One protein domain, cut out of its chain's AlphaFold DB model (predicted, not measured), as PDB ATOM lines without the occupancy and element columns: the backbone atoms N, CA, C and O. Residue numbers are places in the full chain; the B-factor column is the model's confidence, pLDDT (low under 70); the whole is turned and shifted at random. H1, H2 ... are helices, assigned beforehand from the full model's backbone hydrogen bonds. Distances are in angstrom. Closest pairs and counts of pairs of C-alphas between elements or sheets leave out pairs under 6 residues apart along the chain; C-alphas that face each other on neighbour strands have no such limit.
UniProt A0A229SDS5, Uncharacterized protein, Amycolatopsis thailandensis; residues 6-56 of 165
ATOM      1  N   ASP A   6      59.355  13.190  14.374       92.19
ATOM      2  CA  ASP A   6      58.538  13.960  13.437       92.19
ATOM      3  C   ASP A   6      57.174  13.331  13.157       92.19
ATOM      4  O   ASP A   6      56.152  14.017  13.221       92.19
ATOM      5  N   GLU A   7      57.138  12.025  12.897       92.88
ATOM      6  CA  GLU A   7      55.890  11.287  12.673       92.88
ATOM      7  C   GLU A   7      55.001  11.321  13.918       92.88
ATOM      8  O   GLU A   7      53.789  11.511  13.815       92.88
ATOM      9  N   ALA A   8      55.605  11.196  15.104       93.31
ATOM     10  CA  ALA A   8      54.894  11.309  16.370       93.31
ATOM     11  C   ALA A   8      54.277  12.708  16.550       93.31
ATOM     12  O   ALA A   8      53.107  12.818  16.918       93.31
ATOM     13  N   ALA A   9      55.014  13.772  16.225       94.00
ATOM     14  CA  ALA A   9      54.495  15.137  16.267       94.00
ATOM     15  C   ALA A   9      53.366  15.380  15.247       94.00
ATOM     16  O   ALA A   9      52.388  16.055  15.566       94.00
ATOM     17  N   ILE A  10      53.447  14.803  14.042       93.19
ATOM     18  CA  ILE A  10      52.357  14.855  13.053       93.19
ATOM     19  C   ILE A  10      51.113  14.129  13.582       93.19
ATOM     20  O   ILE A  10      50.006  14.659  13.497       93.19
ATOM     21  N   ALA A  11      51.281  12.943  14.166       94.31
ATOM     22  CA  ALA A  11      50.175  12.198  14.758       94.31
ATOM     23  C   ALA A  11      49.516  12.970  15.916       94.31
ATOM     24  O   ALA A  11      48.289  12.991  16.011       94.31
ATOM     25  N   LEU A  12      50.301  13.674  16.741       94.81
ATOM     26  CA  LEU A  12      49.777  14.556  17.788       94.81
ATOM     27  C   LEU A  12      48.945  15.716  17.228       94.81
ATOM     28  O   LEU A  12      47.891  16.027  17.779       94.81
ATOM     29  N   LEU A  13      49.363  16.326  16.113       94.31
ATOM     30  CA  LEU A  13      48.592  17.392  15.455       94.31
ATOM     31  C   LEU A  13      47.231  16.912  14.936       94.31
ATOM     32  O   LEU A  13      46.302  17.710  14.837       94.31
ATOM     33  N   LEU A  14      47.100  15.620  14.624       93.31
ATOM     34  CA  LEU A  14      45.825  15.007  14.252       93.31
ATOM     35  C   LEU A  14      44.990  14.625  15.482       93.31
ATOM     36  O   LEU A  14      43.768  14.786  15.477       93.31
ATOM     37  N   GLU A  15      45.632  14.113  16.534       95.25
ATOM     38  CA  GLU A  15      44.951  13.646  17.741       95.25
ATOM     39  C   GLU A  15      44.402  14.804  18.589       95.25
ATOM     40  O   GLU A  15      43.257  14.735  19.040       95.25
ATOM     41  N   ALA A  16      45.171  15.881  18.773       94.12
ATOM     42  CA  ALA A  16      44.801  17.011  19.625       94.12
ATOM     43  C   ALA A  16      43.406  17.597  19.302       94.12
ATOM     44  O   ALA A  16      42.546  17.592  20.190       94.12
ATOM     45  N   PRO A  17      43.092  18.006  18.051       94.62
ATOM     46  CA  PRO A  17      41.747  18.470  17.714       94.62
ATOM     47  C   PRO A  17      40.685  17.369  17.844       94.62
ATOM     48  O   PRO A  17      39.537  17.655  18.188       94.62
ATOM     49  N   ALA A  18      41.030  16.097  17.614       94.19
ATOM     50  CA  ALA A  18      40.082  14.997  17.780       94.19
ATOM     51  C   ALA A  18      39.671  14.810  19.251       94.19
ATOM     52  O   ALA A  18      38.481  14.632  19.529       94.19
ATOM     53  N   ILE A  19      40.625  14.897  20.186       94.88
ATOM     54  CA  ILE A  19      40.376  14.848  21.635       94.88
ATOM     55  C   ILE A  19      39.608  16.089  22.098       94.88
ATOM     56  O   ILE A  19      38.646  15.958  22.862       94.88
ATOM     57  N   ALA A  20      39.968  17.277  21.606       95.12
ATOM     58  CA  ALA A  20      39.268  18.522  21.921       95.12
ATOM     59  C   ALA A  20      37.758  18.407  21.615       95.12
ATOM     60  O   ALA A  20      36.918  18.650  22.485       95.12
ATOM     61  N   LEU A  21      37.405  17.905  20.423       94.00
ATOM     62  CA  LEU A  21      36.015  17.669  20.005       94.00
ATOM     63  C   LEU A  21      35.361  16.442  20.665       94.00
ATOM     64  O   LEU A  21      34.130  16.325  20.711       94.00
ATOM     65  N   ASN A  22      36.154  15.467  21.108       91.69
ATOM     66  CA  ASN A  22      35.660  14.270  21.766       91.69
ATOM     67  C   ASN A  22      36.713  13.640  22.692       91.69
ATOM     68  O   ASN A  22      37.577  12.919  22.199       91.69
ATOM     69  N   PRO A  23      36.576  13.741  24.029       85.25
ATOM     70  CA  PRO A  23      37.552  13.155  24.952       85.25
ATOM     71  C   PRO A  23      37.727  11.630  24.814       85.25
ATOM     72  O   PRO A  23      38.723  11.076  25.263       85.25
ATOM     73  N   ARG A  24      36.793  10.930  24.150       85.88
ATOM     74  CA  ARG A  24      36.903   9.493  23.832       85.88
ATOM     75  C   ARG A  24      37.651   9.184  22.526       85.88
ATOM     76  O   ARG A  24      37.646   8.036  22.100       85.88
ATOM     77  N   SER A  25      38.227  10.180  21.857       88.69
ATOM     78  CA  SER A  25      38.964  10.023  20.592       88.69
ATOM     79  C   SER A  25      40.477   9.857  20.777       88.69
ATOM     80  O   SER A  25      41.215   9.997  19.807       88.69
ATOM     81  N   LYS A  26      40.929   9.529  21.994       89.81
ATOM     82  CA  LYS A  26      42.322   9.169  22.279       89.81
ATOM     83  C   LYS A  26      42.768   7.973  21.423       89.81
ATOM     84  O   LYS A  26      42.042   6.980  21.317       89.81
ATOM     85  N   LEU A  27      43.965   8.054  20.849       85.88
ATOM     86  CA  LEU A  27      44.522   7.067  19.922       85.88
ATOM     87  C   LEU A  27      44.737   5.703  20.588       85.88
ATOM     88  O   LEU A  27      44.529   4.673  19.952       85.88
ATOM     89  N   PHE A  28      45.083   5.690  21.879       85.25
ATOM     90  CA  PHE A  28      45.297   4.468  22.659       85.25
ATOM     91  C   PHE A  28      44.170   4.207  23.664       85.25
ATOM     92  O   PHE A  28      44.401   3.670  24.748       85.25
ATOM     93  N   GLY A  29      42.935   4.581  23.313       84.94
ATOM     94  CA  GLY A  29      41.733   4.295  24.097       84.94
ATOM     95  C   GLY A  29      41.669   5.082  25.405       84.94
ATOM     96  O   GLY A  29      40.974   6.093  25.485       84.94
ATOM     97  N   THR A  30      42.370   4.617  26.438       87.31
ATOM     98  CA  THR A  30      42.459   5.295  27.741       87.31
ATOM     99  C   THR A  30      43.542   6.369  27.767       87.31
ATOM    100  O   THR A  30      43.398   7.347  28.504       87.31
ATOM    101  N   HIS A  31      44.576   6.222  26.930       87.81
ATOM    102  CA  HIS A  31      45.713   7.137  26.879       87.81
ATOM    103  C   HIS A  31      45.804   7.902  25.560       87.81
ATOM    104  O   HIS A  31      45.540   7.341  24.493       87.81
ATOM    105  N   SER A  32      46.177   9.179  25.633       92.12
ATOM    106  CA  SER A  32      46.554   9.955  24.449       92.12
ATOM    107  C   SER A  32      47.974   9.599  24.009       92.12
ATOM    108  O   SER A  32      48.771   9.053  24.781       92.12
ATOM    109  N   LEU A  33      48.317   9.922  22.764       93.19
ATOM    110  CA  LEU A  33      49.696   9.819  22.305       93.19
ATOM    111  C   LEU A  33      50.615  10.751  23.111       93.19
ATOM    112  O   LEU A  33      51.740  10.363  23.420       93.19
ATOM    113  N   LEU A  34      50.135  11.932  23.516       92.31
ATOM    114  CA  LEU A  34      50.926  12.875  24.314       92.31
ATOM    115  C   LEU A  34      51.286  12.290  25.683       92.31
ATOM    116  O   LEU A  34      52.456  12.287  26.056       92.31
ATOM    117  N   GLU A  35      50.300  11.732  26.392       92.56
ATOM    118  CA  GLU A  35      50.507  11.060  27.683       92.56
ATOM    119  C   GLU A  35      51.558   9.950  27.559       92.56
ATOM    120  O   GLU A  35      52.442   9.824  28.408       92.56
ATOM    121  N   ARG A  36      51.511   9.177  26.466       92.12
ATOM    122  CA  ARG A  36      52.484   8.113  26.219       92.12
ATOM    123  C   ARG A  36      53.888   8.652  25.942       92.12
ATOM    124  O   ARG A  36      54.851   8.120  26.482       92.12
ATOM    125  N   LEU A  37      54.016   9.694  25.123       91.62
ATOM    126  CA  LEU A  37      55.315  10.286  24.789       91.62
ATOM    127  C   LEU A  37      55.980  10.933  26.006       91.62
ATOM    128  O   LEU A  37      57.188  10.776  26.182       91.62
ATOM    129  N   VAL A  38      55.195  11.596  26.861       92.56
ATOM    130  CA  VAL A  38      55.670  12.146  28.138       92.56
ATOM    131  C   VAL A  38      56.139  11.021  29.062       92.56
ATOM    132  O   VAL A  38      57.257  11.084  29.567       92.56
ATOM    133  N   ALA A  39      55.338   9.961  29.230       91.00
ATOM    134  CA  ALA A  39      55.711   8.810  30.058       91.00
ATOM    135  C   ALA A  39      56.978   8.094  29.551       91.00
ATOM    136  O   ALA A  39      57.797   7.639  30.347       91.00
ATOM    137  N   ASP A  40      57.170   8.034  28.231       89.44
ATOM    138  CA  ASP A  40      58.334   7.409  27.598       89.44
ATOM    139  C   ASP A  40      59.577   8.328  27.559       89.44
ATOM    140  O   ASP A  40      60.619   7.903  27.038       89.44
ATOM    141  N   GLY A  41      59.482   9.563  28.077       90.44
ATOM    142  CA  GLY A  41      60.561  10.556  28.107       90.44
ATOM    143  C   GLY A  41      60.946  11.113  26.732       90.44
ATOM    144  O   GLY A  41      62.066  11.583  26.548       90.44
ATOM    145  N   ASN A  42      60.057  11.030  25.739       90.69
ATOM    146  CA  ASN A  42      60.339  11.441  24.363       90.69
ATOM    147  C   ASN A  42      60.132  12.955  24.173       90.69
ATOM    148  O   ASN A  42      59.224  13.386  23.460       90.69
ATOM    149  N   THR A  43      60.967  13.756  24.837       92.62
ATOM    150  CA  THR A  43      60.861  15.224  24.857       92.62
ATOM    151  C   THR A  43      60.975  15.838  23.468       92.62
ATOM    152  O   THR A  43      60.196  16.722  23.139       92.62
ATOM    153  N   LEU A  44      61.837  15.300  22.598       94.38
ATOM    154  CA  LEU A  44      62.013  15.815  21.237       94.38
ATOM    155  C   LEU A  44      60.710  15.792  20.419       94.38
ATOM    156  O   LEU A  44      60.388  16.765  19.742       94.38
ATOM    157  N   ALA A  45      59.939  14.702  20.482       94.31
ATOM    158  CA  ALA A  45      58.655  14.621  19.781       94.31
ATOM    159  C   ALA A  45      57.624  15.614  20.346       94.31
ATOM    160  O   ALA A  45      56.847  16.196  19.589       94.31
ATOM    161  N   VAL A  46      57.633  15.814  21.668       95.12
ATOM    162  CA  VAL A  46      56.753  16.764  22.365       95.12
ATOM    163  C   VAL A  46      57.108  18.206  21.990       95.12
ATOM    164  O   VAL A  46      56.223  18.976  21.619       95.12
ATOM    165  N   ASP A  47      58.394  18.552  21.972       96.06
ATOM    166  CA  ASP A  47      58.881  19.879  21.589       96.06
ATOM    167  C   ASP A  47      58.550  20.196  20.124       96.06
ATOM    168  O   ASP A  47      58.024  21.268  19.816       96.06
ATOM    169  N   LEU A  48      58.779  19.240  19.213       96.31
ATOM    170  CA  LEU A  48      58.403  19.375  17.801       96.31
ATOM    171  C   LEU A  48      56.895  19.563  17.625       96.31
ATOM    172  O   LEU A  48      56.465  20.356  16.783       96.31
ATOM    173  N   PHE A  49      56.084  18.845  18.402       95.94
ATOM    174  CA  PHE A  49      54.638  19.031  18.402       95.94
ATOM    175  C   PHE A  49      54.256  20.447  18.836       95.94
ATOM    176  O   PHE A  49      53.530  21.115  18.101       95.94
ATOM    177  N   HIS A  50      54.769  20.937  19.967       95.50
ATOM    178  CA  HIS A  50      54.453  22.282  20.453       95.50
ATOM    179  C   HIS A  50      54.912  23.375  19.482       95.50
ATOM    180  O   HIS A  50      54.145  24.297  19.198       95.50
ATOM    181  N   ALA A  51      56.111  23.241  18.909       95.88
ATOM    182  CA  ALA A  51      56.624  24.171  17.908       95.88
ATOM    183  C   ALA A  51      55.719  24.236  16.667       95.88
ATOM    184  O   ALA A  51      55.427  25.322  16.166       95.88
ATOM    185  N   ARG A  52      55.227  23.086  16.186       95.62
ATOM    186  CA  ARG A  52      54.298  23.030  15.046       95.62
ATOM    187  C   ARG A  52      52.905  23.535  15.398       95.62
ATOM    188  O   ARG A  52      52.292  24.215  14.577       95.62
ATOM    189  N   LEU A  53      52.409  23.212  16.593       94.69
ATOM    190  CA  LEU A  53      51.096  23.629  17.083       94.69
ATOM    191  C   LEU A  53      50.998  25.156  17.179       94.69
ATOM    192  O   LEU A  53      49.988  25.725  16.769       94.69
ATOM    193  N   ALA A  54      52.062  25.812  17.651       93.19
ATOM    194  CA  ALA A  54      52.147  27.269  17.762       93.19
ATOM    195  C   ALA A  54      52.073  27.998  16.407       93.19
ATOM    196  O   ALA A  54      51.735  29.177  16.362       93.19
ATOM    197  N   GLN A  55      52.374  27.305  15.304       94.06
ATOM    198  CA  GLN A  55      52.307  27.855  13.946       94.06
ATOM    199  C   GLN A  55      50.970  27.581  13.248       94.06
ATOM    200  O   GLN A  55      50.742  28.085  12.149       94.06
ATOM    201  N   GLN A  56      50.089  26.769  13.843       96.62
ATOM    202  CA  GLN A  56      48.791  26.493  13.240       96.62
ATOM    203  C   GLN A  56      47.834  27.672  13.454       96.62
ATOM    204  O   GLN A  56      47.838  28.276  14.528       96.62
TER     205      GLN A  56
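What this domain is: This is residues 6 to 56 of the 165 residues of an uncharacterized protein of Amycolatopsis thailandensis (UniProt A0A229SDS5). A long helix, H1, is crossed near its start by H3, and the short H2 packs on its residues 11 to 15; the link 22 to 32 loops from H1's far end back to H2. The printed part has 51 residues, with three named helices, H1 to H3 in order: all helix. It is compact, radius of gyration of the C-alphas 10.4 A, and flat, spanning 26 by 26 by 14 A.

How they stand to each other: H1, residues 6 to 21, touches H2, residues 33 to 39, at a steep tilt of 64 degrees; the closest C-alphas, Leu 12 and Leu 33, are 6.5 A apart. With residues 6 to 13 alone H1 touches H3, residues 43 to 53, at a steep tilt of 58 degrees, closest C-alphas Ala 9 and Phe 49, 4.4 A. H2 and H3 form a helical hairpin, closest C-alphas Leu 37 and Val 46, 7.1 A. Every O i to N i+4 pair is within hydrogen-bond range in H2 and H3, 10 of 12 in H1.

Where its parts are: H1 runs 23.8 A from C-alpha 6 at (58.538, 13.960, 13.437), H2 9.9 A, and H3 15.0 A to C-alpha 53 at (51.096, 23.629, 17.083).

The domain as a whole: The farthest C-alphas, Thr 30 and Gln 55, are 28.2 A apart. The printed part has no cut; H1 to H2 is a long link. No printed residue is under 70 in pLDDT.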